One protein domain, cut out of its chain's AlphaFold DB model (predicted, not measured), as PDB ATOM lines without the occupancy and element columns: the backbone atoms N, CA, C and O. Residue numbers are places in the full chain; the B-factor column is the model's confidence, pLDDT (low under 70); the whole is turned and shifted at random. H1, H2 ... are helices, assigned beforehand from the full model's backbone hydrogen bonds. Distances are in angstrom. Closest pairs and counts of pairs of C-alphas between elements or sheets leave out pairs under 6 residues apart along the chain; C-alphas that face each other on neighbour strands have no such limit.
ATOM      1  N   LYS A   2     190.612 179.045 176.490       75.81
ATOM      2  CA  LYS A   2     190.028 179.879 177.574       75.81
ATOM      3  C   LYS A   2     191.045 180.607 178.466       75.81
ATOM      4  O   LYS A   2     190.877 181.792 178.712       75.81
ATOM      5  N   ASN A   3     192.113 179.933 178.897       82.38
ATOM      6  CA  ASN A   3     193.123 180.551 179.768       82.38
ATOM      7  C   ASN A   3     193.866 181.714 179.087       82.38
ATOM      8  O   ASN A   3     194.048 182.750 179.712       82.38
ATOM      9  N   LEU A   4     194.234 181.561 177.809       85.44
ATOM     10  CA  LEU A   4     194.917 182.604 177.035       85.44
ATOM     11  C   LEU A   4     193.992 183.805 176.782       85.44
ATOM     12  O   LEU A   4     194.408 184.950 176.903       85.44
ATOM     13  N   LEU A   5     192.714 183.552 176.486       85.75
ATOM     14  CA  LEU A   5     191.732 184.617 176.287       85.75
ATOM     15  C   LEU A   5     191.487 185.431 177.567       85.75
ATOM     16  O   LEU A   5     191.428 186.656 177.507       85.75
ATOM     17  N   GLU A   6     191.344 184.770 178.718       86.44
ATOM     18  CA  GLU A   6     191.168 185.452 180.008       86.44
ATOM     19  C   GLU A   6     192.414 186.252 180.411       86.44
ATOM     20  O   GLU A   6     192.291 187.369 180.917       86.44
ATOM     21  N   GLU A   7     193.610 185.728 180.119       88.06
ATOM     22  CA  GLU A   7     194.872 186.448 180.297       88.06
ATOM     23  C   GLU A   7     194.872 187.759 179.495       88.06
ATOM     24  O   GLU A   7     194.975 188.835 180.084       88.06
ATOM     25  N   ILE A   8     194.631 187.695 178.181       89.88
ATOM     26  CA  ILE A   8     194.629 188.873 177.296       89.88
ATOM     27  C   ILE A   8     193.533 189.880 177.690       89.88
ATOM     28  O   ILE A   8     193.744 191.099 177.683       89.88
ATOM     29  N   LYS A   9     192.343 189.403 178.082       88.31
ATOM     30  CA  LYS A   9     191.248 190.282 178.520       88.31
ATOM     31  C   LYS A   9     191.656 191.158 179.702       88.31
ATOM     32  O   LYS A   9     191.270 192.328 179.731       88.31
ATOM     33  N   SER A  10     192.472 190.634 180.617       89.12
ATOM     34  CA  SER A  10     192.933 191.353 181.809       89.12
ATOM     35  C   SER A  10     193.962 192.467 181.536       89.12
ATOM     36  O   SER A  10     194.197 193.303 182.406       89.12
ATOM     37  N   GLU A  11     194.548 192.528 180.332       90.12
ATOM     38  CA  GLU A  11     195.844 193.189 180.113       90.12
ATOM     39  C   GLU A  11     195.904 194.702 179.796       90.12
ATOM     40  O   GLU A  11     196.996 195.185 179.635       90.12
ATOM     41  N   SER A  12     194.887 195.555 179.724       85.00
ATOM     42  CA  SER A  12     195.010 196.954 179.201       85.00
ATOM     43  C   SER A  12     195.542 197.102 177.750       85.00
ATOM     44  O   SER A  12     194.753 197.482 176.890       85.00
ATOM     45  N   THR A  13     196.791 196.745 177.439       91.12
ATOM     46  CA  THR A  13     197.374 196.641 176.085       91.12
ATOM     47  C   THR A  13     197.530 195.180 175.684       91.12
ATOM     48  O   THR A  13     197.878 194.364 176.530       91.12
ATOM     49  N   VAL A  14     197.299 194.842 174.416       93.00
ATOM     50  CA  VAL A  14     197.298 193.449 173.937       93.00
ATOM     51  C   VAL A  14     198.516 193.167 173.058       93.00
ATOM     52  O   VAL A  14     198.779 193.915 172.119       93.00
ATOM     53  N   SER A  15     199.218 192.065 173.340       93.94
ATOM     54  CA  SER A  15     200.273 191.550 172.458       93.94
ATOM     55  C   SER A  15     199.684 190.933 171.190       93.94
ATOM     56  O   SER A  15     198.764 190.110 171.254       93.94
ATOM     57  N   GLY A  16     200.260 191.286 170.042       92.19
ATOM     58  CA  GLY A  16     199.807 190.807 168.738       92.19
ATOM     59  C   GLY A  16     199.956 189.303 168.552       92.19
ATOM     60  O   GLY A  16     199.059 188.647 168.028       92.19
ATOM     61  N   GLU A  17     201.058 188.741 169.051       92.19
ATOM     62  CA  GLU A  17     201.318 187.300 169.017       92.19
ATOM     63  C   GLU A  17     200.290 186.529 169.854       92.19
ATOM     64  O   GLU A  17     199.681 185.579 169.362       92.19
ATOM     65  N   LYS A  18     200.025 186.970 171.093       93.19
ATOM     66  CA  LYS A  18     199.020 186.326 171.957       93.19
ATOM     67  C   LYS A  18     197.628 186.370 171.325       93.19
ATOM     68  O   LYS A  18     196.912 185.367 171.348       93.19
ATOM     69  N   LEU A  19     197.244 187.512 170.750       94.00
ATOM     70  CA  LEU A  19     195.956 187.651 170.072       94.00
ATOM     71  C   LEU A  19     195.879 186.778 168.811       94.00
ATOM     72  O   LEU A  19     194.852 186.145 168.575       94.00
ATOM     73  N   GLY A  20     196.970 186.688 168.049       93.81
ATOM     74  CA  GLY A  20     197.087 185.825 166.875       93.81
ATOM     75  C   GLY A  20     196.961 184.338 167.214       93.81
ATOM     76  O   GLY A  20     196.186 183.623 166.585       93.81
ATOM     77  N   LEU A  21     197.619 183.868 168.276       93.69
ATOM     78  CA  LEU A  21     197.444 182.496 168.773       93.69
ATOM     79  C   LEU A  21     195.999 182.234 169.228       93.69
ATOM     80  O   LEU A  21     195.445 181.167 168.958       93.69
ATOM     81  N   CYS A  22     195.356 183.212 169.875       92.56
ATOM     82  CA  CYS A  22     193.932 183.144 170.213       92.56
ATOM     83  C   CYS A  22     193.035 183.019 168.973       92.56
ATOM     84  O   CYS A  22     192.088 182.234 169.002       92.56
ATOM     85  N   LEU A  23     193.339 183.747 167.893       93.25
ATOM     86  CA  LEU A  23     192.625 183.658 166.615       93.25
ATOM     87  C   LEU A  23     192.711 182.240 166.028       93.25
ATOM     88  O   LEU A  23     191.688 181.655 165.683       93.25
ATOM     89  N   ILE A  24     193.907 181.648 166.006       93.50
ATOM     90  CA  ILE A  24     194.113 180.281 165.508       93.50
ATOM     91  C   ILE A  24     193.373 179.244 166.366       93.50
ATOM     92  O   ILE A  24     192.714 178.348 165.839       93.50
ATOM     93  N   LEU A  25     193.432 179.370 167.695       91.75
ATOM     94  CA  LEU A  25     192.687 178.489 168.602       91.75
ATOM     95  C   LEU A  25     191.169 178.609 168.409       91.75
ATOM     96  O   LEU A  25     190.462 177.605 168.495       91.75
ATOM     97  N   ASN A  26     190.676 179.813 168.121       91.31
ATOM     98  CA  ASN A  26     189.272 180.042 167.808       91.31
ATOM     99  C   ASN A  26     188.849 179.328 166.514       91.31
ATOM    100  O   ASN A  26     187.789 178.701 166.485       91.31
ATOM    101  N   ASP A  27     189.690 179.354 165.477       90.75
ATOM    102  CA  ASP A  27     189.427 178.632 164.228       90.75
ATOM    103  C   ASP A  27     189.430 177.115 164.423       90.75
ATOM    104  O   ASP A  27     188.560 176.425 163.893       90.75
ATOM    105  N   ILE A  28     190.360 176.587 165.225       90.62
ATOM    106  CA  ILE A  28     190.401 175.162 165.589       90.62
ATOM    107  C   ILE A  28     189.100 174.757 166.294       90.62
ATOM    108  O   ILE A  28     188.495 173.736 165.949       90.62
ATOM    109  N   ALA A  29     188.631 175.560 167.254       88.19
ATOM    110  CA  ALA A  29     187.374 175.317 167.958       88.19
ATOM    111  C   ALA A  29     186.169 175.354 167.000       88.19
ATOM    112  O   ALA A  29     185.323 174.453 167.021       88.19
ATOM    113  N   ALA A  30     186.110 176.356 166.117       87.62
ATOM    114  CA  ALA A  30     185.058 176.487 165.113       87.62
ATOM    115  C   ALA A  30     185.046 175.308 164.128       87.62
ATOM    116  O   ALA A  30     183.981 174.777 163.804       87.62
ATOM    117  N   TYR A  31     186.219 174.860 163.691       88.06
ATOM    118  CA  TYR A  31     186.367 173.741 162.771       88.06
ATOM    119  C   TYR A  31     185.953 172.408 163.404       88.06
ATOM    120  O   TYR A  31     185.169 171.655 162.822       88.06
ATOM    121  N   ASN A  32     186.394 172.143 164.636       85.94
ATOM    122  CA  ASN A  32     185.952 170.973 165.393       85.94
ATOM    123  C   ASN A  32     184.427 170.953 165.549       85.94
ATOM    124  O   ASN A  32     183.800 169.917 165.311       85.94
ATOM    125  N   LYS A  33     183.820 172.113 165.842       83.19
ATOM    126  CA  LYS A  33     182.362 172.290 165.915       83.19
ATOM    127  C   LYS A  33     181.634 171.904 164.633       83.19
ATOM    128  O   LYS A  33     180.554 171.327 164.707       83.19
ATOM    129  N   GLN A  34     182.221 172.187 163.474       82.62
ATOM    130  CA  GLN A  34     181.653 171.795 162.185       82.62
ATOM    131  C   GLN A  34     181.798 170.291 161.900       82.62
ATOM    132  O   GLN A  34     180.888 169.703 161.318       82.62
ATOM    133  N   LYS A  35     182.905 169.652 162.310       78.50
ATOM    134  CA  LYS A  35     183.171 168.224 162.041       78.50
ATOM    135  C   LYS A  35     182.296 167.252 162.849       78.50
ATOM    136  O   LYS A  35     181.972 166.172 162.361       78.50
ATOM    137  N   ASN A  36     181.908 167.598 164.072       72.38
ATOM    138  CA  ASN A  36     181.169 166.690 164.958       72.38
ATOM    139  C   ASN A  36     179.642 166.844 164.806       72.38
ATOM    140  O   ASN A  36     179.044 167.791 165.311       72.38
ATOM    141  N   ILE A  37     178.989 165.841 164.205       52.84
ATOM    142  CA  ILE A  37     177.516 165.756 164.060       52.84
ATOM    143  C   ILE A  37     176.802 165.570 165.426       52.84
ATOM    144  O   ILE A  37     175.618 165.875 165.545       52.84
ATOM    145  N   ASN A  38     177.522 165.155 166.481       44.16
ATOM    146  CA  ASN A  38     177.011 164.951 167.849       44.16
ATOM    147  C   ASN A  38     177.754 165.813 168.892       44.16
ATOM    148  O   ASN A  38     178.296 165.293 169.868       44.16
ATOM    149  N   TYR A  39     177.809 167.132 168.691       48.84
ATOM    150  CA  TYR A  39     178.356 168.058 169.692       48.84
ATOM    151  C   TYR A  39     177.488 168.062 170.962       48.84
ATOM    152  O   TYR A  39     176.392 168.620 170.976       48.84
ATOM    153  N   SER A  40     177.977 167.458 172.047       45.78
ATOM    154  CA  SER A  40     177.453 167.711 173.393       45.78
ATOM    155  C   SER A  40     177.885 169.103 173.869       45.78
ATOM    156  O   SER A  40     179.018 169.506 173.624       45.78
ATOM    157  N   GLU A  41     176.990 169.800 174.573       42.75
ATOM    158  CA  GLU A  41     176.986 171.216 175.011       42.75
ATOM    159  C   GLU A  41     178.201 171.745 175.815       42.75
ATOM    160  O   GLU A  41     178.133 172.818 176.417       42.75
ATOM    161  N   HIS A  42     179.336 171.050 175.852       47.88
ATOM    162  CA  HIS A  42     180.478 171.403 176.690       47.88
ATOM    163  C   HIS A  42     181.816 171.233 175.962       47.88
ATOM    164  O   HIS A  42     182.531 170.292 176.278       47.88
ATOM    165  N   GLN A  43     182.196 172.136 175.043       50.38
ATOM    166  CA  GLN A  43     183.618 172.429 174.768       50.38
ATOM    167  C   GLN A  43     183.832 173.606 173.797       50.38
ATOM    168  O   GLN A  43     183.285 173.626 172.700       50.38
ATOM    169  N   GLU A  44     184.668 174.543 174.264       55.56
ATOM    170  CA  GLU A  44     185.248 175.730 173.608       55.56
ATOM    171  C   GLU A  44     184.272 176.762 173.007       55.56
ATOM    172  O   GLU A  44     183.856 176.689 171.856       55.56
ATOM    173  N   ASP A  45     183.951 177.783 173.815       67.06
ATOM    174  CA  ASP A  45     183.244 178.989 173.373       67.06
ATOM    175  C   ASP A  45     184.108 179.728 172.347       67.06
ATOM    176  O   ASP A  45     185.150 180.282 172.701       67.06
ATOM    177  N   THR A  46     183.689 179.719 171.083       79.25
ATOM    178  CA  THR A  46     184.285 180.570 170.049       79.25
ATOM    179  C   THR A  46     184.183 182.034 170.472       79.25
ATOM    180  O   THR A  46     183.162 182.456 171.019       79.25
ATOM    181  N   ILE A  47     185.223 182.808 170.198       86.00
ATOM    182  CA  ILE A  47     185.286 184.242 170.460       86.00
ATOM    183  C   ILE A  47     184.305 184.947 169.515       86.00
ATOM    184  O   ILE A  47     184.331 184.722 168.306       86.00
ATOM    185  N   ASP A  48     183.421 185.781 170.063       86.94
ATOM    186  CA  ASP A  48     182.541 186.618 169.246       86.94
ATOM    187  C   ASP A  48     183.298 187.800 168.617       86.94
ATOM    188  O   ASP A  48     184.334 188.249 169.114       86.94
ATOM    189  N   GLN A  49     182.760 188.321 167.513       87.19
ATOM    190  CA  GLN A  49     183.405 189.401 166.763       87.19
ATOM    191  C   GLN A  49     183.583 190.675 167.602       87.19
ATOM    192  O   GLN A  49     184.604 191.338 167.483       87.19
ATOM    193  N   ALA A  50     182.629 191.003 168.480       90.25
ATOM    194  CA  ALA A  50     182.697 192.217 169.293       90.25
ATOM    195  C   ALA A  50     183.858 192.168 170.300       90.25
ATOM    196  O   ALA A  50     184.540 193.166 170.517       90.25
ATOM    197  N   THR A  51     184.102 190.995 170.886       90.25
ATOM    198  CA  THR A  51     185.243 190.736 171.763       90.25
ATOM    199  C   THR A  51     186.548 190.822 170.982       90.25
ATOM    200  O   THR A  51     187.509 191.408 171.472       90.25
ATOM    201  N   LEU A  52     186.598 190.267 169.768       90.38
ATOM    202  CA  LEU A  52     187.791 190.349 168.928       90.38
ATOM    203  C   LEU A  52     188.112 191.805 168.547       90.38
ATOM    204  O   LEU A  52     189.257 192.225 168.698       90.38
ATOM    205  N   ASP A  53     187.109 192.586 168.138       92.56
ATOM    206  CA  ASP A  53     187.261 193.999 167.775       92.56
ATOM    207  C   ASP A  53     187.767 194.849 168.961       92.56
ATOM    208  O   ASP A  53     188.651 195.693 168.788       92.56
ATOM    209  N   ASP A  54     187.261 194.602 170.180       93.69
ATOM    210  CA  ASP A  54     187.754 195.246 171.408       93.69
ATOM    211  C   ASP A  54     189.239 194.939 171.644       93.69
ATOM    212  O   ASP A  54     190.041 195.853 171.850       93.69
ATOM    213  N   LEU A  55     189.630 193.665 171.553       93.12
ATOM    214  CA  LEU A  55     191.015 193.242 171.763       93.12
ATOM    215  C   LEU A  55     191.965 193.803 170.696       93.12
ATOM    216  O   LEU A  55     193.063 194.241 171.041       93.12
ATOM    217  N   ILE A  56     191.535 193.862 169.432       93.44
ATOM    218  CA  ILE A  56     192.298 194.486 168.341       93.44
ATOM    219  C   ILE A  56     192.508 195.979 168.621       93.44
ATOM    220  O   ILE A  56     193.613 196.489 168.444       93.44
ATOM    221  N   SER A  57     191.487 196.686 169.120       93.81
ATOM    222  CA  SER A  57     191.585 198.123 169.428       93.81
ATOM    223  C   SER A  57     192.597 198.459 170.535       93.81
ATOM    224  O   SER A  57     193.018 199.610 170.670       93.81
ATOM    225  N   ARG A  58     192.999 197.451 171.319       95.19
ATOM    226  CA  ARG A  58     193.953 197.549 172.430       95.19
ATOM    227  C   ARG A  58     195.393 197.207 172.028       95.19
ATOM    228  O   ARG A  58     196.278 197.252 172.887       95.19
ATOM    229  N   ILE A  59     195.650 196.888 170.757       94.25
ATOM    230  CA  ILE A  59     197.009 196.808 170.207       94.25
ATOM    231  C   ILE A  59     197.581 198.226 170.124       94.25
ATOM    232  O   ILE A  59     197.014 199.104 169.475       94.25
ATOM    233  N   SER A  60     198.707 198.462 170.798       91.69
ATOM    234  CA  SER A  60     199.270 199.809 170.967       91.69
ATOM    235  C   SER A  60     200.573 200.065 170.209       91.69
ATOM    236  O   SER A  60     201.023 201.210 170.168       91.69
ATOM    237  N   THR A  61     201.204 199.031 169.647       94.56
ATOM    238  CA  THR A  61     202.499 199.129 168.955       94.56
ATOM    239  C   THR A  61     202.382 198.663 167.503       94.56
ATOM    240  O   THR A  61     201.467 197.914 167.154       94.56
TER     241      THR A  61
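What this domain is: This is residues 2 to 61 of the 311 residues of an uncharacterized protein of Firmicutes bacterium ADurb.BinA205 (UniProt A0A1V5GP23). A long helix, H2, has the short helix H1 folded back on its residues 18 to 22 as a helical hairpin, while H3 comes near both. Residues 34 to 42, of which 34 and 35 belong to H2, stick out free of the rest, and the long unnamed stretch of residues 36 to 48 leads from H2 back to H3. The 60 printed residues, with three named helices in the order H1, H2, H3 and no named strand, are all helix by class. The whole is only just loose, close to compact, with a radius of gyration of the C-alphas of 12.8 A and spans of 42 by 18 by 16 A.

Where its parts are: H2, residues 16 to 35, is 28.8 A long, from C-alpha 16 at (199.807, 190.807, 168.738). H1, residues 2 to 9, begins at (190.028, 179.879, 177.574). H3, residues 49 to 57, ends at (191.585, 198.123, 169.428).

How they stand to each other: H2 touches H1 with residues 18 to 22 alone, opposite ways at a steep tilt of 38 degrees; their closest C-alphas, Leu 5 and Cys 22, are 6.6 A apart. H2 and H3 are close but not clearly touching, closest at the C-alphas of Leu 19 and Leu 55, 7.7 A. In H1, H2 and H3 every O i to N i+4 pair is within hydrogen-bond range.

The domain as a whole: The printed part has no cut. The link from H2 to H3 is long, and residues 37 to 45 have pLDDT under 70.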